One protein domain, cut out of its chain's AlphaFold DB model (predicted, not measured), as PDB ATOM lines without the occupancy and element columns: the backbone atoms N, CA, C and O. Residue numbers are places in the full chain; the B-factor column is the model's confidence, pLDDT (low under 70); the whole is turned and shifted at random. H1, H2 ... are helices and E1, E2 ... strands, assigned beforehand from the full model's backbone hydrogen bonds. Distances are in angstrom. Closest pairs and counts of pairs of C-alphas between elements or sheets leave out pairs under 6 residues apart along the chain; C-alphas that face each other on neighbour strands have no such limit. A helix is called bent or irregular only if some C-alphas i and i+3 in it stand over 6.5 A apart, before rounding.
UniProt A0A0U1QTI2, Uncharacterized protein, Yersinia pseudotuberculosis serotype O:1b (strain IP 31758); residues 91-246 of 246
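Overview. This is residues 91 to 246 of the 246 residues of an uncharacterized protein of Yersinia pseudotuberculosis serotype O:1b (strain IP 31758) (UniProt A0A0U1QTI2). Helix H4 runs through the middle of the domain, with the long helix H2 crossing it on one side, H5 folding back beside it as a helical hairpin, and a small two-strand sheet, E1 and E2, alongside H2 and H4. The short H1 makes a corner at the beginning of H2, and in the long loop of residues 158 to 189, residues 160 to 165 stick out. The printed part has 156 residues, with five named helices and two named strands in the order H1 H2 E1 E2 H3 H4 H5; the sheet, E1 = E2, is parallel and the class is mostly helix. The whole is compact, with a radius of gyration of the C-alphas of 15.7 A, and elongated, spanning 48 by 31 by 28 A.

Arrangement. H1, residues 91 to 98, and H2, residues 100 to 125, touch only at the corner, and only just, with 3 pairs of C-alphas within 8 A; the closest are those of Val 95 and Ile 103, 6.2 A apart. E1, residues 133 to 136, and E2, residues 149 to 152, are parallel, at 18 degrees, with N 135 and O 150 2.9 A apart, within hydrogen-bond range. The closest C-alphas of H2 and E1 are those of Glu 107 and Thr 136, 6.5 A apart. H3, residues 154 to 157, only just touches H4, residues 190 to 207, with 3 pairs within 8 A, the closest Pro 154 and Val 194 at 6.3 A. H2 touches H4 with its residues 106 to 117 alone, closest at the C-alphas of Ala 114 and Val 198, 6.3 A, at a steep tilt of 40 degrees, the same way. The closest C-alphas of E2 and H4 are those of Ile 150 and Glu 201, 6.2 A apart. H4 and H5, residues 227 to 244, form a helical hairpin: they touch, closest at the C-alphas of Ala 203 and Tyr 233, 5.2 A, at a shallow tilt of 24 degrees, opposite ways. H5 only just touches H2, with 3 pairs within 8 A, the closest Leu 117 and Leu 236 at 6.3 A. Every O i to N i+4 pair is within hydrogen-bond range in H1, H2 and H4, and 12 of 14 in H5; H3 is too short for such a pair.

Along the chain. H1 begins at C-alpha 91, (2.347, 12.348, 38.510). H2 is 37.0 A long, H4 26.1 A and H5 23.2 A. H5 is irregular, C-alphas 236 and 239 being 7.6 A apart, with a kink of 58 degrees near residue 238; it ends at C-alpha 244, (9.144, 20.755, 11.669).

Size, cuts and confidence. The C-alphas farthest apart are those of Glu 163 and Val 214, 50.5 A. The printed part has no cut. The links E1 to E2, H3 to H4 and H4 to H5 are long. The mean pLDDT of the printed part is 87.2; residues 140 to 141, 158 to 167 and 246 are under 70.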
ATOM      1  N   ARG A  91       1.987  13.347  39.517       82.94
ATOM      2  CA  ARG A  91       2.347  12.348  38.510       82.94
ATOM      3  C   ARG A  91       1.353  11.185  38.503       82.94
ATOM      4  O   ARG A  91       0.842  10.871  37.443       82.94
ATOM      5  N   ASP A  92       1.021  10.600  39.653       83.06
ATOM      6  CA  ASP A  92       0.077   9.473  39.752       83.06
ATOM      7  C   ASP A  92      -1.314   9.839  39.208       83.06
ATOM      8  O   ASP A  92      -1.967   9.010  38.578       83.06
ATOM      9  N   LYS A  93      -1.767  11.085  39.410       80.88
ATOM     10  CA  LYS A  93      -3.025  11.585  38.825       80.88
ATOM     11  C   LYS A  93      -2.958  11.642  37.299       80.88
ATOM     12  O   LYS A  93      -3.876  11.195  36.623       80.88
ATOM     13  N   VAL A  94      -1.863  12.167  36.755       79.06
ATOM     14  CA  VAL A  94      -1.665  12.266  35.302       79.06
ATOM     15  C   VAL A  94      -1.470  10.871  34.680       79.06
ATOM     16  O   VAL A  94      -2.020  10.589  33.619       79.06
ATOM     17  N   VAL A  95      -0.774   9.962  35.368       84.31
ATOM     18  CA  VAL A  95      -0.638   8.544  34.992       84.31
ATOM     19  C   VAL A  95      -1.996   7.853  34.946       84.31
ATOM     20  O   VAL A  95      -2.258   7.101  34.012       84.31
ATOM     21  N   GLN A  96      -2.877   8.118  35.910       83.88
ATOM     22  CA  GLN A  96      -4.229   7.561  35.911       83.88
ATOM     23  C   GLN A  96      -5.052   8.026  34.698       83.88
ATOM     24  O   GLN A  96      -5.870   7.261  34.194       83.88
ATOM     25  N   LEU A  97      -4.826   9.253  34.216       82.31
ATOM     26  CA  LEU A  97      -5.545   9.829  33.074       82.31
ATOM     27  C   LEU A  97      -4.975   9.406  31.711       82.31
ATOM     28  O   LEU A  97      -5.740   9.174  30.777       82.31
ATOM     29  N   HIS A  98      -3.650   9.316  31.579       80.88
ATOM     30  CA  HIS A  98      -2.979   9.153  30.277       80.88
ATOM     31  C   HIS A  98      -2.144   7.870  30.141       80.88
ATOM     32  O   HIS A  98      -1.654   7.569  29.049       80.88
ATOM     33  N   GLY A  99      -1.997   7.105  31.223       85.12
ATOM     34  CA  GLY A  99      -1.251   5.851  31.276       85.12
ATOM     35  C   GLY A  99       0.236   6.019  31.603       85.12
ATOM     36  O   GLY A  99       0.895   6.961  31.163       85.12
ATOM     37  N   GLU A 100       0.787   5.053  32.346       89.06
ATOM     38  CA  GLU A 100       2.193   5.043  32.788       89.06
ATOM     39  C   GLU A 100       3.174   5.084  31.609       89.06
ATOM     40  O   GLU A 100       4.167   5.800  31.665       89.06
ATOM     41  N   ALA A 101       2.878   4.374  30.514       87.69
ATOM     42  CA  ALA A 101       3.743   4.340  29.334       87.69
ATOM     43  C   ALA A 101       3.889   5.722  28.674       87.69
ATOM     44  O   ALA A 101       4.997   6.125  28.325       87.69
ATOM     45  N   THR A 102       2.790   6.471  28.550       86.56
ATOM     46  CA  THR A 102       2.797   7.823  27.974       86.56
ATOM     47  C   THR A 102       3.595   8.783  28.851       86.56
ATOM     48  O   THR A 102       4.458   9.508  28.360       86.56
ATOM     49  N   ILE A 103       3.353   8.762  30.164       88.38
ATOM     50  CA  ILE A 103       4.047   9.645  31.112       88.38
ATOM     51  C   ILE A 103       5.530   9.299  31.215       88.38
ATOM     52  O   ILE A 103       6.366  10.201  31.155       88.38
ATOM     53  N   GLY A 104       5.863   8.009  31.256       89.88
ATOM     54  CA  GLY A 104       7.242   7.539  31.184       89.88
ATOM     55  C   GLY A 104       7.938   7.968  29.891       89.88
ATOM     56  O   GLY A 104       9.085   8.403  29.940       89.88
ATOM     57  N   CYS A 105       7.246   7.934  28.746       92.19
ATOM     58  CA  CYS A 105       7.789   8.395  27.466       92.19
ATOM     59  C   CYS A 105       8.103   9.901  27.468       92.19
ATOM     60  O   CYS A 105       9.165  10.307  26.996       92.19
ATOM     61  N   VAL A 106       7.235  10.735  28.051       90.81
ATOM     62  CA  VAL A 106       7.499  12.178  28.200       90.81
ATOM     63  C   VAL A 106       8.706  12.421  29.103       90.81
ATOM     64  O   VAL A 106       9.588  13.206  28.761       90.81
ATOM     65  N   GLU A 107       8.769  11.739  30.248       92.94
ATOM     66  CA  GLU A 107       9.880  11.859  31.198       92.94
ATOM     67  C   GLU A 107      11.211  11.408  30.578       92.94
ATOM     68  O   GLU A 107      12.224  12.090  30.748       92.94
ATOM     69  N   ALA A 108      11.208  10.314  29.811       94.56
ATOM     70  CA  ALA A 108      12.365   9.860  29.048       94.56
ATOM     71  C   ALA A 108      12.775  10.895  27.991       94.56
ATOM     72  O   ALA A 108      13.926  11.324  27.980       94.56
ATOM     73  N   THR A 109      11.819  11.392  27.198       95.38
ATOM     74  CA  THR A 109      12.059  12.415  26.164       95.38
ATOM     75  C   THR A 109      12.714  13.663  26.750       95.38
ATOM     76  O   THR A 109      13.672  14.175  26.179       95.38
ATOM     77  N   VAL A 110      12.241  14.143  27.906       95.44
ATOM     78  CA  VAL A 110      12.825  15.303  28.595       95.44
ATOM     79  C   VAL A 110      14.304  15.077  28.921       95.44
ATOM     80  O   VAL A 110      15.127  15.953  28.656       95.44
ATOM     81  N   ASN A 111      14.648  13.917  29.482       95.88
ATOM     82  CA  ASN A 111      16.020  13.623  29.899       95.88
ATOM     83  C   ASN A 111      16.941  13.345  28.707       95.88
ATOM     84  O   ASN A 111      18.022  13.926  28.616       95.88
ATOM     85  N   GLU A 112      16.515  12.479  27.789       96.88
ATOM     86  CA  GLU A 112      17.306  12.064  26.629       96.88
ATOM     87  C   GLU A 112      17.565  13.237  25.684       96.88
ATOM     88  O   GLU A 112      18.697  13.440  25.244       96.88
ATOM     89  N   TYR A 113      16.546  14.060  25.425       97.50
ATOM     90  CA  TYR A 113      16.697  15.200  24.531       97.50
ATOM     91  C   TYR A 113      17.594  16.283  25.134       97.50
ATOM     92  O   TYR A 113      18.489  16.783  24.456       97.50
ATOM     93  N   ALA A 114      17.432  16.600  26.423       97.25
ATOM     94  CA  ALA A 114      18.323  17.537  27.104       97.25
ATOM     95  C   ALA A 114      19.781  17.046  27.105       97.25
ATOM     96  O   ALA A 114      20.692  17.838  26.861       97.25
ATOM     97  N   ALA A 115      20.007  15.748  27.335       96.62
ATOM     98  CA  ALA A 115      21.339  15.151  27.272       96.62
ATOM     99  C   ALA A 115      21.945  15.237  25.859       96.62
ATOM    100  O   ALA A 115      23.119  15.593  25.726       96.62
ATOM    101  N   SER A 116      21.149  14.979  24.813       97.38
ATOM    102  CA  SER A 116      21.580  15.134  23.414       97.38
ATOM    103  C   SER A 116      22.007  16.571  23.125       97.38
ATOM    104  O   SER A 116      23.134  16.809  22.693       97.38
ATOM    105  N   LEU A 117      21.150  17.538  23.462       97.75
ATOM    106  CA  LEU A 117      21.420  18.957  23.251       97.75
ATOM    107  C   LEU A 117      22.670  19.432  24.002       97.75
ATOM    108  O   LEU A 117      23.489  20.157  23.441       97.75
ATOM    109  N   MET A 118      22.859  19.002  25.254       97.12
ATOM    110  CA  MET A 118      24.067  19.319  26.021       97.12
ATOM    111  C   MET A 118      25.324  18.707  25.402       97.12
ATOM    112  O   MET A 118      26.370  19.361  25.371       97.12
ATOM    113  N   SER A 119      25.238  17.473  24.896       96.25
ATOM    114  CA  SER A 119      26.346  16.815  24.203       96.25
ATOM    115  C   SER A 119      26.741  17.581  22.939       96.25
ATOM    116  O   SER A 119      27.917  17.901  22.754       96.25
ATOM    117  N   GLU A 120      25.768  17.940  22.103       95.12
ATOM    118  CA  GLU A 120      25.996  18.725  20.888       95.12
ATOM    119  C   GLU A 120      26.557  20.112  21.209       95.12
ATOM    120  O   GLU A 120      27.566  20.524  20.631       95.12
ATOM    121  N   TYR A 121      25.965  20.811  22.180       95.25
ATOM    122  CA  TYR A 121      26.423  22.129  22.612       95.25
ATOM    123  C   TYR A 121      27.867  22.088  23.127       95.25
ATOM    124  O   TYR A 121      28.687  22.936  22.768       95.25
ATOM    125  N   ARG A 122      28.216  21.066  23.919       95.25
ATOM    126  CA  ARG A 122      29.582  20.856  24.416       95.25
ATOM    127  C   ARG A 122      30.575  20.651  23.279       95.25
ATOM    128  O   ARG A 122      31.654  21.234  23.327       95.25
ATOM    129  N   GLN A 123      30.215  19.866  22.270       93.31
ATOM    130  CA  GLN A 123      31.074  19.634  21.108       93.31
ATOM    131  C   GLN A 123      31.297  20.913  20.291       93.31
ATOM    132  O   GLN A 123      32.421  21.168  19.866       93.31
ATOM    133  N   HIS A 124      30.260  21.734  20.108       93.25
ATOM    134  CA  HIS A 124      30.335  22.929  19.264       93.25
ATOM    135  C   HIS A 124      30.980  24.135  19.962       93.25
ATOM    136  O   HIS A 124      31.742  24.866  19.335       93.25
ATOM    137  N   TYR A 125      30.700  24.340  21.253       94.44
ATOM    138  CA  TYR A 125      31.103  25.545  21.999       94.44
ATOM    139  C   TYR A 125      32.112  25.270  23.117       94.44
ATOM    140  O   TYR A 125      32.389  26.143  23.947       94.44
ATOM    141  N   ASN A 126      32.662  24.053  23.150       93.69
ATOM    142  CA  ASN A 126      33.654  23.599  24.123       93.69
ATOM    143  C   ASN A 126      33.239  23.883  25.581       93.69
ATOM    144  O   ASN A 126      34.054  24.314  26.397       93.69
ATOM    145  N   TYR A 127      31.957  23.681  25.897       95.31
ATOM    146  CA  TYR A 127      31.390  23.954  27.217       95.31
ATOM    147  C   TYR A 127      32.042  23.093  28.311       95.31
ATOM    148  O   TYR A 127      31.939  21.865  28.290       95.31
ATOM    149  N   GLN A 128      32.677  23.741  29.291       94.12
ATOM    150  CA  GLN A 128      33.403  23.083  30.394       94.12
ATOM    151  C   GLN A 128      32.589  22.962  31.692       94.12
ATOM    152  O   GLN A 128      33.118  22.551  32.725       94.12
ATOM    153  N   GLY A 129      31.321  23.368  31.675       92.94
ATOM    154  CA  GLY A 129      30.459  23.315  32.848       92.94
ATOM    155  C   GLY A 129      29.811  21.962  33.101       92.94
ATOM    156  O   GLY A 129      29.851  21.046  32.275       92.94
ATOM    157  N   SER A 130      29.157  21.867  34.258       92.94
ATOM    158  CA  SER A 130      28.296  20.739  34.603       92.94
ATOM    159  C   SER A 130      26.981  20.777  33.826       92.94
ATOM    160  O   SER A 130      26.497  21.850  33.458       92.94
ATOM    161  N   ASP A 131      26.380  19.604  33.647       93.81
ATOM    162  CA  ASP A 131      25.024  19.476  33.116       93.81
ATOM    163  C   ASP A 131      23.986  19.891  34.176       93.81
ATOM    164  O   ASP A 131      24.240  19.745  35.381       93.81
ATOM    165  N   PRO A 132      22.818  20.418  33.765       93.94
ATOM    166  CA  PRO A 132      21.757  20.748  34.702       93.94
ATOM    167  C   PRO A 132      21.154  19.485  35.320       93.94
ATOM    168  O   PRO A 132      21.024  18.445  34.678       93.94
ATOM    169  N   ILE A 133      20.671  19.601  36.557       92.50
ATOM    170  CA  ILE A 133      19.748  18.604  37.110       92.50
ATOM    171  C   ILE A 133      18.385  18.808  36.442       92.50
ATOM    172  O   ILE A 133      17.789  19.873  36.580       92.50
ATOM    173  N   ILE A 134      17.867  17.792  35.759       92.81
ATOM    174  CA  ILE A 134      16.591  17.885  35.042       92.81
ATOM    175  C   ILE A 134      15.471  17.307  35.903       92.81
ATOM    176  O   ILE A 134      15.621  16.251  36.524       92.81
ATOM    177  N   ARG A 135      14.336  18.008  35.977       89.50
ATOM    178  CA  ARG A 135      13.155  17.555  36.720       89.50
ATOM    179  C   ARG A 135      11.884  17.774  35.918       89.50
ATOM    180  O   ARG A 135      11.586  18.899  35.532       89.50
ATOM    181  N   THR A 136      11.076  16.733  35.773       89.56
ATOM    182  CA  THR A 136       9.710  16.871  35.260       89.56
ATOM    183  C   THR A 136       8.763  17.158  36.423       89.56
ATOM    184  O   THR A 136       8.729  16.409  37.402       89.56
ATOM    185  N   LYS A 137       7.999  18.253  36.350       86.62
ATOM    186  CA  LYS A 137       6.980  18.596  37.353       86.62
ATOM    187  C   LYS A 137       5.601  18.670  36.718       86.62
ATOM    188  O   LYS A 137       5.301  19.579  35.954       86.62
ATOM    189  N   TRP A 138       4.738  17.755  37.140       81.38
ATOM    190  CA  TRP A 138       3.350  17.640  36.690       81.38
ATOM    191  C   TRP A 138       2.350  18.503  37.489       81.38
ATOM    192  O   TRP A 138       1.152  18.368  37.303       81.38
ATOM    193  N   GLN A 139       2.821  19.345  38.422       71.19
ATOM    194  CA  GLN A 139       1.969  20.189  39.286       71.19
ATOM    195  C   GLN A 139       1.971  21.672  38.892       71.19
ATOM    196  O   GLN A 139       1.110  22.434  39.319       71.19
ATOM    197  N   THR A 140       3.001  22.113  38.181       65.81
ATOM    198  CA  THR A 140       3.225  23.527  37.883       65.81
ATOM    199  C   THR A 140       2.652  23.872  36.511       65.81
ATOM    200  O   THR A 140       2.503  23.000  35.668       65.81
ATOM    201  N   ALA A 141       2.320  25.140  36.279       65.69
ATOM    202  CA  ALA A 141       1.941  25.615  34.944       65.69
ATOM    203  C   ALA A 141       3.162  26.054  34.114       65.69
ATOM    204  O   ALA A 141       3.047  26.322  32.923       65.69
ATOM    205  N   HIS A 142       4.332  26.165  34.751       73.19
ATOM    206  CA  HIS A 142       5.497  26.813  34.166       73.19
ATOM    207  C   HIS A 142       6.739  25.941  34.283       73.19
ATOM    208  O   HIS A 142       7.015  25.350  35.333       73.19
ATOM    209  N   SER A 143       7.482  25.897  33.185       81.94
ATOM    210  CA  SER A 143       8.857  25.420  33.141       81.94
ATOM    211  C   SER A 143       9.803  26.524  33.639       81.94
ATOM    212  O   SER A 143       9.412  27.689  33.750       81.94
ATOM    213  N   TRP A 144      11.012  26.144  34.050       84.88
ATOM    214  CA  TRP A 144      12.007  27.089  34.556       84.88
ATOM    215  C   TRP A 144      13.430  26.550  34.431       84.88
ATOM    216  O   TRP A 144      13.729  25.468  34.935       84.88
ATOM    217  N   GLY A 145      14.321  27.339  33.839       78.25
ATOM    218  CA  GLY A 145      15.756  27.107  33.811       78.25
ATOM    219  C   GLY A 145      16.481  27.985  34.825       78.25
ATOM    220  O   GLY A 145      16.411  29.215  34.759       78.25
ATOM    221  N   GLY A 146      17.198  27.352  35.752       81.94
ATOM    222  CA  GLY A 146      17.997  27.983  36.797       81.94
ATOM    223  C   GLY A 146      19.503  27.906  36.565       81.94
ATOM    224  O   GLY A 146      19.977  27.532  35.501       81.94
ATOM    225  N   GLY A 147      20.282  28.256  37.594       83.94
ATOM    226  CA  GLY A 147      21.748  28.128  37.577       83.94
ATOM    227  C   GLY A 147      22.272  26.731  37.937       83.94
ATOM    228  O   GLY A 147      23.472  26.508  37.904       83.94
ATOM    229  N   ARG A 148      21.409  25.788  38.319       88.19
ATOM    230  CA  ARG A 148      21.806  24.421  38.708       88.19
ATOM    231  C   ARG A 148      20.918  23.356  38.081       88.19
ATOM    232  O   ARG A 148      21.361  22.237  37.838       88.19
ATOM    233  N   ASP A 149      19.655  23.684  37.882       89.44
ATOM    234  CA  ASP A 149      18.628  22.755  37.461       89.44
ATOM    235  C   ASP A 149      17.702  23.391  36.434       89.44
ATOM    236  O   ASP A 149      17.577  24.615  36.357       89.44
ATOM    237  N   ILE A 150      17.048  22.532  35.659       90.75
ATOM    238  CA  ILE A 150      15.911  22.905  34.829       90.75
ATOM    239  C   ILE A 150      14.700  22.078  35.258       90.75
ATOM    240  O   ILE A 150      14.792  20.885  35.563       90.75
ATOM    241  N   THR A 151      13.546  22.726  35.299       90.19
ATOM    242  CA  THR A 151      12.252  22.105  35.546       90.19
ATOM    243  C   THR A 151      11.425  22.195  34.274       90.19
ATOM    244  O   THR A 151      11.178  23.295  33.790       90.19
ATOM    245  N   ILE A 152      10.954  21.055  33.772       91.44
ATOM    246  CA  ILE A 152      10.031  20.989  32.637       91.44
ATOM    247  C   ILE A 152       8.646  20.646  33.153       91.44
ATOM    248  O   ILE A 152       8.458  19.669  33.886       91.44
ATOM    249  N   SER A 153       7.671  21.462  32.774       88.12
ATOM    250  CA  SER A 153       6.287  21.289  33.172       88.12
ATOM    251  C   SER A 153       5.398  21.075  31.950       88.12
ATOM    252  O   SER A 153       4.840  22.026  31.410       88.12
ATOM    253  N   PRO A 154       5.260  19.819  31.489       81.31
ATOM    254  CA  PRO A 154       4.458  19.501  30.311       81.31
ATOM    255  C   PRO A 154       2.951  19.476  30.611       81.31
ATOM    256  O   PRO A 154       2.178  19.092  29.747       81.31
ATOM    257  N   TYR A 155       2.527  19.850  31.825       75.62
ATOM    258  CA  TYR A 155       1.154  19.700  32.312       75.62
ATOM    259  C   TYR A 155       0.110  20.320  31.372       75.62
ATOM    260  O   TYR A 155      -0.862  19.651  31.035       75.62
ATOM    261  N   TYR A 156       0.366  21.524  30.851       70.06
ATOM    262  CA  TYR A 156      -0.542  22.217  29.927       70.06
ATOM    263  C   TYR A 156      -0.778  21.465  28.602       70.06
ATOM    264  O   TYR A 156      -1.796  21.669  27.954       70.06
ATOM    265  N   LEU A 157       0.125  20.561  28.192       70.00
ATOM    266  CA  LEU A 157      -0.064  19.717  26.997       70.00
ATOM    267  C   LEU A 157      -1.115  18.617  27.210       70.00
ATOM    268  O   LEU A 157      -1.506  17.930  26.262       70.00
ATOM    269  N   TYR A 158      -1.516  18.415  28.464       67.75
ATOM    270  CA  TYR A 158      -2.415  17.363  28.919       67.75
ATOM    271  C   TYR A 158      -3.601  17.917  29.722       67.75
ATOM    272  O   TYR A 158      -4.448  17.141  30.158       67.75
ATOM    273  N   GLU A 159      -3.701  19.240  29.891       64.38
ATOM    274  CA  GLU A 159      -4.947  19.865  30.323       64.38
ATOM    275  C   GLU A 159      -5.984  19.723  29.200       64.38
ATOM    276  O   GLU A 159      -5.714  20.012  28.034       64.38
ATOM    277  N   ASN A 160      -7.178  19.234  29.548       53.50
ATOM    278  CA  ASN A 160      -8.313  19.244  28.635       53.50
ATOM    279  C   ASN A 160      -8.706  20.708  28.391       53.50
ATOM    280  O   ASN A 160      -9.413  21.303  29.204       53.50
ATOM    281  N   GLU A 161      -8.270  21.290  27.275       48.47
ATOM    282  CA  GLU A 161      -9.002  22.417  26.701       48.47
ATOM    283  C   GLU A 161     -10.432  21.937  26.410       48.47
ATOM    284  O   GLU A 161     -10.619  20.786  26.019       48.47
ATOM    285  N   GLY A 162     -11.430  22.780  26.694       50.00
ATOM    286  CA  GLY A 162     -12.858  22.455  26.623       50.00
ATOM    287  C   GLY A 162     -13.365  22.024  25.237       50.00
ATOM    288  O   GLY A 162     -12.730  21.270  24.513       50.00
ATOM    289  N   GLU A 163     -14.555  22.485  24.855       36.44
ATOM    290  CA  GLU A 163     -15.380  21.982  23.733       36.44
ATOM    291  C   GLU A 163     -14.700  21.910  22.334       36.44
ATOM    292  O   GLU A 163     -15.279  21.354  21.405       36.44
ATOM    293  N   TYR A 164     -13.457  22.393  22.180       36.41
ATOM    294  CA  TYR A 164     -12.687  22.422  20.927       36.41
ATOM    295  C   TYR A 164     -11.286  21.777  20.967       36.41
ATOM    296  O   TYR A 164     -10.506  21.983  20.041       36.41
ATOM    297  N   GLY A 165     -10.988  20.922  21.950       47.34
ATOM    298  CA  GLY A 165      -9.892  19.950  21.850       47.34
ATOM    299  C   GLY A 165      -8.459  20.505  21.860       47.34
ATOM    300  O   GLY A 165      -8.203  21.688  22.026       47.34
ATOM    301  N   PHE A 166      -7.510  19.575  21.736       52.12
ATOM    302  CA  PHE A 166      -6.058  19.749  21.836       52.12
ATOM    303  C   PHE A 166      -5.499  20.971  21.074       52.12
ATOM    304  O   PHE A 166      -5.607  21.038  19.849       52.12
ATOM    305  N   SER A 167      -4.807  21.885  21.772       61.12
ATOM    306  CA  SER A 167      -4.033  22.940  21.107       61.12
ATOM    307  C   SER A 167      -2.778  22.345  20.467       61.12
ATOM    308  O   SER A 167      -1.764  22.090  21.118       61.12
ATOM    309  N   TYR A 168      -2.835  22.189  19.146       74.69
ATOM    310  CA  TYR A 168      -1.695  21.870  18.283       74.69
ATOM    311  C   TYR A 168      -0.602  22.945  18.297       74.69
ATOM    312  O   TYR A 168       0.393  22.786  17.609       74.69
ATOM    313  N   ASN A 169      -0.779  24.051  19.023       82.69
ATOM    314  CA  ASN A 169       0.095  25.212  18.951       82.69
ATOM    315  C   ASN A 169       1.001  25.297  20.178       82.69
ATOM    316  O   ASN A 169       0.532  25.509  21.300       82.69
ATOM    317  N   PHE A 170       2.306  25.215  19.951       86.44
ATOM    318  CA  PHE A 170       3.303  25.665  20.907       86.44
ATOM    319  C   PHE A 170       3.433  27.187  20.810       86.44
ATOM    320  O   PHE A 170       3.701  27.712  19.729       86.44
ATOM    321  N   ARG A 171       3.229  27.892  21.929       85.31
ATOM    322  CA  ARG A 171       3.297  29.357  21.990       85.31
ATOM    323  C   ARG A 171       4.540  29.827  22.725       85.31
ATOM    324  O   ARG A 171       4.727  29.497  23.892       85.31
ATOM    325  N   GLU A 172       5.316  30.661  22.055       86.88
ATOM    326  CA  GLU A 172       6.427  31.406  22.629       86.88
ATOM    327  C   GLU A 172       6.023  32.826  23.045       86.88
ATOM    328  O   GLU A 172       4.905  33.297  22.811       86.88
ATOM    329  N   TYR A 173       6.949  33.534  23.695       79.31
ATOM    330  CA  TYR A 173       6.732  34.927  24.079       79.31
ATOM    331  C   TYR A 173       6.494  35.818  22.855       79.31
ATOM    332  O   TYR A 173       7.187  35.717  21.849       79.31
ATOM    333  N   TYR A 174       5.583  36.786  22.984       84.94
ATOM    334  CA  TYR A 174       5.167  37.688  21.898       84.94
ATOM    335  C   TYR A 174       6.319  38.302  21.075       84.94
ATOM    336  O   TYR A 174       6.194  38.491  19.870       84.94
ATOM    337  N   HIS A 175       7.445  38.621  21.715       82.00
ATOM    338  CA  HIS A 175       8.586  39.274  21.068       82.00
ATOM    339  C   HIS A 175       9.523  38.314  20.307       82.00
ATOM    340  O   HIS A 175      10.403  38.787  19.594       82.00
ATOM    341  N   ILE A 176       9.339  36.999  20.446       88.69
ATOM    342  CA  ILE A 176      10.046  35.942  19.698       88.69
ATOM    343  C   ILE A 176       9.088  35.049  18.895       88.69
ATOM    344  O   ILE A 176       9.532  34.306  18.035       88.69
ATOM    345  N   ASP A 177       7.779  35.156  19.127       87.62
ATOM    346  CA  ASP A 177       6.706  34.369  18.502       87.62
ATOM    347  C   ASP A 177       6.826  34.250  16.976       87.62
ATOM    348  O   ASP A 177       6.572  33.189  16.418       87.62
ATOM    349  N   ARG A 178       7.249  35.332  16.312       87.19
ATOM    350  CA  ARG A 178       7.367  35.423  14.847       87.19
ATOM    351  C   ARG A 178       8.754  35.096  14.302       87.19
ATOM    352  O   ARG A 178       8.978  35.249  13.103       87.19
ATOM    353  N   ASP A 179       9.693  34.732  15.163       90.94
ATOM    354  CA  ASP A 179      11.024  34.345  14.724       90.94
ATOM    355  C   ASP A 179      10.937  33.009  13.959       90.94
ATOM    356  O   ASP A 179      10.415  32.037  14.502       90.94
ATOM    357  N   PRO A 180      11.425  32.927  12.712       88.06
ATOM    358  CA  PRO A 180      11.301  31.711  11.909       88.06
ATOM    359  C   PRO A 180      12.132  30.536  12.450       88.06
ATOM    360  O   PRO A 180      11.868  29.389  12.100       88.06
ATOM    361  N   GLU A 181      13.134  30.801  13.291       90.94
ATOM    362  CA  GLU A 181      14.055  29.797  13.825       90.94
ATOM    363  C   GLU A 181      13.764  29.392  15.266       90.94
ATOM    364  O   GLU A 181      14.306  28.383  15.709       90.94
ATOM    365  N   ILE A 182      12.978  30.153  16.028       93.75
ATOM    366  CA  ILE A 182      12.669  29.833  17.437       93.75
ATOM    367  C   ILE A 182      11.245  30.168  17.864       93.75
ATOM    368  O   ILE A 182      10.874  29.841  18.986       93.75
ATOM    369  N   GLY A 183      10.449  30.787  16.998       90.06
ATOM    370  CA  GLY A 183       9.096  31.214  17.310       90.06
ATOM    371  C   GLY A 183       8.113  30.069  17.531       90.06
ATOM    372  O   GLY A 183       8.462  28.880  17.569       90.06
ATOM    373  N   SER A 184       6.856  30.465  17.693       91.69
ATOM    374  CA  SER A 184       5.737  29.547  17.874       91.69
ATOM    375  C   SER A 184       5.554  28.655  16.654       91.69
ATOM    376  O   SER A 184       5.846  29.044  15.525       91.69
ATOM    377  N   PHE A 185       5.033  27.454  16.874       91.50
ATOM    378  CA  PHE A 185       4.790  26.493  15.802       91.50
ATOM    379  C   PHE A 185       3.581  25.623  16.116       91.50
ATOM    380  O   PHE A 185       3.138  25.541  17.265       91.50
ATOM    381  N   SER A 186       3.074  24.945  15.090       89.25
ATOM    382  CA  SER A 186       2.041  23.931  15.249       89.25
ATOM    383  C   SER A 186       2.637  22.537  15.055       89.25
ATOM    384  O   SER A 186       3.335  22.311  14.071       89.25
ATOM    385  N   SER A 187       2.357  21.594  15.954       87.44
ATOM    386  CA  SER A 187       2.669  20.176  15.760       87.44
ATOM    387  C   SER A 187       1.555  19.282  16.295       87.44
ATOM    388  O   SER A 187       0.921  19.554  17.316       87.44
ATOM    389  N   ILE A 188       1.311  18.182  15.583       83.94
ATOM    390  CA  ILE A 188       0.438  17.099  16.048       83.94
ATOM    391  C   ILE A 188       1.131  16.209  17.083       83.94
ATOM    392  O   ILE A 188       0.453  15.531  17.856       83.94
ATOM    393  N   ASP A 189       2.465  16.218  17.114       87.31
ATOM    394  CA  ASP A 189       3.257  15.455  18.067       87.31
ATOM    395  C   ASP A 189       3.533  16.296  19.321       87.31
ATOM    396  O   ASP A 189       4.316  17.249  19.322       87.31
ATOM    397  N   ARG A 190       2.909  15.903  20.436       85.25
ATOM    398  CA  ARG A 190       3.088  16.542  21.752       85.25
ATOM    399  C   ARG A 190       4.537  16.538  22.217       85.25
ATOM    400  O   ARG A 190       4.935  17.436  22.960       85.25
ATOM    401  N   LEU A 191       5.326  15.546  21.810       90.69
ATOM    402  CA  LEU A 191       6.730  15.471  22.195       90.69
ATOM    403  C   LEU A 191       7.546  16.597  21.564       90.69
ATOM    404  O   LEU A 191       8.560  16.989  22.134       90.69
ATOM    405  N   ASP A 192       7.089  17.192  20.465       92.44
ATOM    406  CA  ASP A 192       7.753  18.351  19.868       92.44
ATOM    407  C   ASP A 192       7.630  19.581  20.751       92.44
ATOM    408  O   ASP A 192       8.590  20.332  20.917       92.44
ATOM    409  N   HIS A 193       6.471  19.747  21.385       90.75
ATOM    410  CA  HIS A 193       6.247  20.822  22.340       90.75
ATOM    411  C   HIS A 193       7.122  20.610  23.582       90.75
ATOM    412  O   HIS A 193       7.752  21.547  24.067       90.75
ATOM    413  N   VAL A 194       7.235  19.363  24.060       92.44
ATOM    414  CA  VAL A 194       8.138  19.004  25.168       92.44
ATOM    415  C   VAL A 194       9.596  19.306  24.811       92.44
ATOM    416  O   VAL A 194      10.305  19.920  25.606       92.44
ATOM    417  N   LYS A 195      10.044  18.927  23.611       95.88
ATOM    418  CA  LYS A 195      11.400  19.210  23.119       95.88
ATOM    419  C   LYS A 195      11.662  20.715  23.023       95.88
ATOM    420  O   LYS A 195      12.720  21.175  23.448       95.88
ATOM    421  N   ALA A 196      10.691  21.492  22.543       94.81
ATOM    422  CA  ALA A 196      10.800  22.947  22.487       94.81
ATOM    423  C   ALA A 196      10.932  23.583  23.884       94.81
ATOM    424  O   ALA A 196      11.793  24.446  24.059       94.81
ATOM    425  N   LEU A 197      10.170  23.111  24.884       93.44
ATOM    426  CA  LEU A 197      10.322  23.533  26.288       93.44
ATOM    427  C   LEU A 197      11.700  23.190  26.850       93.44
ATOM    428  O   LEU A 197      12.310  24.008  27.536       93.44
ATOM    429  N   VAL A 198      12.194  21.979  26.580       96.75
ATOM    430  CA  VAL A 198      13.525  21.552  27.026       96.75
ATOM    431  C   VAL A 198      14.584  22.501  26.478       96.75
ATOM    432  O   VAL A 198      15.382  23.022  27.253       96.75
ATOM    433  N   ALA A 199      14.556  22.782  25.174       97.56
ATOM    434  CA  ALA A 199      15.479  23.727  24.557       97.56
ATOM    435  C   ALA A 199      15.338  25.148  25.148       97.56
ATOM    436  O   ALA A 199      16.353  25.803  25.386       97.56
ATOM    437  N   HIS A 200      14.113  25.598  25.449       96.00
ATOM    438  CA  HIS A 200      13.836  26.919  26.032       96.00
ATOM    439  C   HIS A 200      14.490  27.077  27.410       96.00
ATOM    440  O   HIS A 200      15.223  28.037  27.669       96.00
ATOM    441  N   GLU A 201      14.258  26.119  28.308       95.88
ATOM    442  CA  GLU A 201      14.812  26.185  29.662       95.88
ATOM    443  C   GLU A 201      16.306  25.886  29.701       95.88
ATOM    444  O   GLU A 201      17.037  26.446  30.526       95.88
ATOM    445  N   LEU A 202      16.791  25.045  28.790       97.56
ATOM    446  CA  LEU A 202      18.215  24.783  28.663       97.56
ATOM    447  C   LEU A 202      18.972  26.025  28.172       97.56
ATOM    448  O   LEU A 202      20.071  26.287  28.658       97.56
ATOM    449  N   ALA A 203      18.369  26.849  27.307       97.44
ATOM    450  CA  ALA A 203      18.933  28.142  26.922       97.44
ATOM    451  C   ALA A 203      19.095  29.077  28.134       97.44
ATOM    452  O   ALA A 203      20.154  29.681  28.300       97.44
ATOM    453  N   HIS A 204      18.106  29.134  29.037       95.38
ATOM    454  CA  HIS A 204      18.219  29.886  30.300       95.38
ATOM    455  C   HIS A 204      19.331  29.348  31.205       95.38
ATOM    456  O   HIS A 204      20.047  30.120  31.850       95.38
ATOM    457  N   PHE A 205      19.485  28.026  31.283       96.06
ATOM    458  CA  PHE A 205      20.579  27.419  32.034       96.06
ATOM    459  C   PHE A 205      21.939  27.821  31.444       96.06
ATOM    460  O   PHE A 205      22.783  28.358  32.163       96.06
ATOM    461  N   LEU A 206      22.139  27.632  30.139       96.44
ATOM    462  CA  LEU A 206      23.402  27.934  29.459       96.44
ATOM    463  C   LEU A 206      23.734  29.428  29.470       96.44
ATOM    464  O   LEU A 206      24.897  29.789  29.639       96.44
ATOM    465  N   GLN A 207      22.726  30.299  29.394       95.19
ATOM    466  CA  GLN A 207      22.884  31.749  29.520       95.19
ATOM    467  C   GLN A 207      23.600  32.132  30.823       95.19
ATOM    468  O   GLN A 207      24.481  32.988  30.826       95.19
ATOM    469  N   ARG A 208      23.298  31.448  31.933       92.81
ATOM    470  CA  ARG A 208      23.964  31.685  33.229       92.81
ATOM    471  C   ARG A 208      25.387  31.127  33.296       92.81
ATOM    472  O   ARG A 208      26.132  31.463  34.214       92.81
ATOM    473  N   HIS A 209      25.770  30.309  32.321       94.31
ATOM    474  CA  HIS A 209      27.044  29.599  32.265       94.31
ATOM    475  C   HIS A 209      27.893  29.975  31.044       94.31
ATOM    476  O   HIS A 209      28.871  29.293  30.735       94.31
ATOM    477  N   ILE A 210      27.602  31.096  30.378       93.06
ATOM    478  CA  ILE A 210      28.343  31.549  29.187       93.06
ATOM    479  C   ILE A 210      29.857  31.660  29.405       93.06
ATOM    480  O   ILE A 210      30.633  31.405  28.491       93.06
ATOM    481  N   ARG A 211      30.297  31.956  30.637       91.69
ATOM    482  CA  ARG A 211      31.721  32.042  31.012       91.69
ATOM    483  C   ARG A 211      32.457  30.701  30.932       91.69
ATOM    484  O   ARG A 211      33.679  30.679  31.010       91.69
ATOM    485  N   GLN A 212      31.725  29.597  30.820       93.00
ATOM    486  CA  GLN A 212      32.258  28.242  30.671       93.00
ATOM    487  C   GLN A 212      32.303  27.795  29.202       93.00
ATOM    488  O   GLN A 212      32.669  26.653  28.931       93.00
ATOM    489  N   CYS A 213      31.916  28.666  28.267       91.00
ATOM    490  CA  CYS A 213      31.942  28.419  26.828       91.00
ATOM    491  C   CYS A 213      33.100  29.181  26.174       91.00
ATOM    492  O   CYS A 213      33.562  30.201  26.691       91.00
ATOM    493  N   VAL A 214      33.532  28.723  25.002       86.38
ATOM    494  CA  VAL A 214      34.535  29.408  24.176       86.38
ATOM    495  C   VAL A 214      33.929  29.712  22.808       86.38
ATOM    496  O   VAL A 214      33.160  28.918  22.276       86.38
ATOM    497  N   GLY A 215      34.276  30.865  22.227       84.31
ATOM    498  CA  GLY A 215      33.876  31.207  20.856       84.31
ATOM    499  C   GLY A 215      32.415  31.637  20.696       84.31
ATOM    500  O   GLY A 215      31.900  31.619  19.581       84.31
ATOM    501  N   LEU A 216      31.746  32.029  21.785       92.31
ATOM    502  CA  LEU A 216      30.421  32.641  21.702       92.31
ATOM    503  C   LEU A 216      30.496  34.045  21.067       92.31
ATOM    504  O   LEU A 216      31.481  34.761  21.280       92.31
ATOM    505  N   PRO A 217      29.466  34.460  20.308       94.44
ATOM    506  CA  PRO A 217      29.386  35.815  19.776       94.44
ATOM    507  C   PRO A 217      29.293  36.855  20.903       94.44
ATOM    508  O   PRO A 217      28.833  36.574  22.008       94.44
ATOM    509  N   THR A 218      29.722  38.086  20.624       93.94
ATOM    510  CA  THR A 218      29.586  39.205  21.569       93.94
ATOM    511  C   THR A 218      28.145  39.722  21.559       93.94
ATOM    512  O   THR A 218      27.798  40.547  20.720       93.94
ATOM    513  N   LEU A 219      27.317  39.216  22.475       96.00
ATOM    514  CA  LEU A 219      25.907  39.586  22.662       96.00
ATOM    515  C   LEU A 219      25.628  39.935  24.132       96.00
ATOM    516  O   LEU A 219      26.416  39.598  25.018       96.00
ATOM    517  N   ASP A 220      24.485  40.570  24.400       93.69
ATOM    518  CA  ASP A 220      23.968  40.719  25.766       93.69
ATOM    519  C   ASP A 220      23.340  39.399  26.248       93.69
ATOM    520  O   ASP A 220      22.270  38.985  25.786       93.69
ATOM    521  N   TYR A 221      24.026  38.743  27.187       94.50
ATOM    522  CA  TYR A 221      23.584  37.512  27.845       94.50
ATOM    523  C   TYR A 221      23.004  37.744  29.244       94.50
ATOM    524  O   TYR A 221      22.579  36.776  29.868       94.50
ATOM    525  N   ASP A 222      22.931  38.976  29.746       90.94
ATOM    526  CA  ASP A 222      22.347  39.246  31.067       90.94
ATOM    527  C   ASP A 222      20.820  39.412  30.984       90.94
ATOM    528  O   ASP A 222      20.091  39.160  31.949       90.94
ATOM    529  N   LYS A 223      20.308  39.791  29.807       87.69
ATOM    530  CA  LYS A 223      18.876  39.973  29.564       87.69
ATOM    531  C   LYS A 223      18.153  38.649  29.293       87.69
ATOM    532  O   LYS A 223      18.407  37.975  28.292       87.69
ATOM    533  N   ALA A 224      17.184  38.305  30.142       86.81
ATOM    534  CA  ALA A 224      16.272  37.182  29.900       86.81
ATOM    535  C   ALA A 224      15.531  37.362  28.564       86.81
ATOM    536  O   ALA A 224      15.044  38.457  28.270       86.81
ATOM    537  N   HIS A 225      15.505  36.302  27.747       87.94
ATOM    538  CA  HIS A 225      14.950  36.309  26.383       87.94
ATOM    539  C   HIS A 225      15.560  37.368  25.435       87.94
ATOM    540  O   HIS A 225      15.026  37.640  24.357       87.94
ATOM    541  N   GLY A 226      16.698  37.964  25.817       90.94
ATOM    542  CA  GLY A 226      17.481  38.897  25.006       90.94
ATOM    543  C   GLY A 226      18.312  38.201  23.926       90.94
ATOM    544  O   GLY A 226      18.203  36.994  23.721       90.94
ATOM    545  N   GLU A 227      19.167  38.958  23.239       95.19
ATOM    546  CA  GLU A 227      19.933  38.478  22.076       95.19
ATOM    547  C   GLU A 227      20.781  37.240  22.387       95.19
ATOM    548  O   GLU A 227      20.767  36.273  21.623       95.19
ATOM    549  N   GLY A 228      21.472  37.233  23.531       96.25
ATOM    550  CA  GLY A 228      22.282  36.100  23.959       96.25
ATOM    551  C   GLY A 228      21.456  34.841  24.231       96.25
ATOM    552  O   GLY A 228      21.827  33.752  23.796       96.25
ATOM    553  N   TRP A 229      20.299  34.984  24.888       96.50
ATOM    554  CA  TRP A 229      19.371  33.868  25.096       96.50
ATOM    555  C   TRP A 229      18.808  33.353  23.767       96.50
ATOM    556  O   TRP A 229      18.808  32.148  23.537       96.50
ATOM    557  N   GLN A 230      18.388  34.249  22.869       96.94
ATOM    558  CA  GLN A 230      17.832  33.873  21.564       96.94
ATOM    559  C   GLN A 230      18.857  33.132  20.707       96.94
ATOM    560  O   GLN A 230      18.508  32.159  20.047       96.94
ATOM    561  N   PHE A 231      20.127  33.548  20.741       97.00
ATOM    562  CA  PHE A 231      21.212  32.820  20.086       97.00
ATOM    563  C   PHE A 231      21.326  31.384  20.612       97.00
ATOM    564  O   PHE A 231      21.312  30.441  19.822       97.00
ATOM    565  N   LEU A 232      21.393  31.209  21.937       97.25
ATOM    566  CA  LEU A 232      21.470  29.882  22.553       97.25
ATOM    567  C   LEU A 232      20.238  29.044  22.206       97.25
ATOM    568  O   LEU A 232      20.364  27.869  21.875       97.25
ATOM    569  N   TYR A 233      19.053  29.649  22.226       97.75
ATOM    570  CA  TYR A 233      17.824  28.944  21.907       97.75
ATOM    571  C   TYR A 233      17.766  28.511  20.435       97.75
ATOM    572  O   TYR A 233      17.407  27.366  20.182       97.75
ATOM    573  N   ARG A 234      18.210  29.343  19.476       96.50
ATOM    574  CA  ARG A 234      18.322  28.966  18.048       96.50
ATOM    575  C   ARG A 234      19.250  27.773  17.850       96.50
ATOM    576  O   ARG A 234      18.885  26.822  17.165       96.50
ATOM    577  N   VAL A 235      20.409  27.782  18.514       95.62
ATOM    578  CA  VAL A 235      21.351  26.651  18.502       95.62
ATOM    579  C   VAL A 235      20.665  25.366  18.967       95.62
ATOM    580  O   VAL A 235      20.769  24.343  18.298       95.62
ATOM    581  N   LEU A 236      19.934  25.423  20.083       97.06
ATOM    582  CA  LEU A 236      19.279  24.254  20.676       97.06
ATOM    583  C   LEU A 236      18.015  23.807  19.916       97.06
ATOM    584  O   LEU A 236      17.676  22.628  19.928       97.06
ATOM    585  N   ARG A 237      17.302  24.727  19.254       94.88
ATOM    586  CA  ARG A 237      16.085  24.442  18.468       94.88
ATOM    587  C   ARG A 237      16.364  23.962  17.051       94.88
ATOM    588  O   ARG A 237      15.434  23.453  16.427       94.88
ATOM    589  N   ARG A 238      17.593  24.112  16.548       93.12
ATOM    590  CA  ARG A 238      17.945  23.928  15.132       93.12
ATOM    591  C   ARG A 238      17.407  22.630  14.530       93.12
ATOM    592  O   ARG A 238      16.650  22.682  13.567       93.12
ATOM    593  N   GLU A 239      17.743  21.483  15.117       90.25
ATOM    594  CA  GLU A 239      17.338  20.172  14.585       90.25
ATOM    595  C   GLU A 239      15.821  19.952  14.668       90.25
ATOM    596  O   GLU A 239      15.199  19.440  13.738       90.25
ATOM    597  N   LEU A 240      15.196  20.393  15.768       92.56
ATOM    598  CA  LEU A 240      13.746  20.300  15.928       92.56
ATOM    599  C   LEU A 240      13.025  21.116  14.852       92.56
ATOM    600  O   LEU A 240      12.068  20.625  14.259       92.56
ATOM    601  N   ASN A 241      13.492  22.337  14.593       89.38
ATOM    602  CA  ASN A 241      12.900  23.208  13.588       89.38
ATOM    603  C   ASN A 241      13.202  22.789  12.160       89.38
ATOM    604  O   ASN A 241      12.363  23.021  11.297       89.38
ATOM    605  N   HIS A 242      14.333  22.140  11.898       87.75
ATOM    606  CA  HIS A 242      14.565  21.541  10.592       87.75
ATOM    607  C   HIS A 242      13.474  20.511  10.277       87.75
ATOM    608  O   HIS A 242      12.746  20.681   9.308       87.75
ATOM    609  N   ARG A 243      13.256  19.552  11.184       87.75
ATOM    610  CA  ARG A 243      12.229  18.509  11.037       87.75
ATOM    611  C   ARG A 243      10.793  19.054  10.990       87.75
ATOM    612  O   ARG A 243       9.944  18.456  10.352       87.75
ATOM    613  N   LEU A 244      10.488  20.148  11.694       86.88
ATOM    614  CA  LEU A 244       9.144  20.755  11.669       86.88
ATOM    615  C   LEU A 244       8.818  21.453  10.337       86.88
ATOM    616  O   LEU A 244       7.649  21.721  10.076       86.88
ATOM    617  N   ASN A 245       9.836  21.777   9.537       79.56
ATOM    618  CA  ASN A 245       9.700  22.474   8.258       79.56
ATOM    619  C   ASN A 245       9.884  21.549   7.035       79.56
ATOM    620  O   ASN A 245       9.827  22.041   5.907       79.56
ATOM    621  N   GLU A 246      10.132  20.252   7.251       68.94
ATOM    622  CA  GLU A 246      10.141  19.195   6.222       68.94
ATOM    623  C   GLU A 246       8.728  18.658   5.954       68.94
ATOM    624  O   GLU A 246       8.411  18.435   4.761       68.94
TER     625      GLU A 246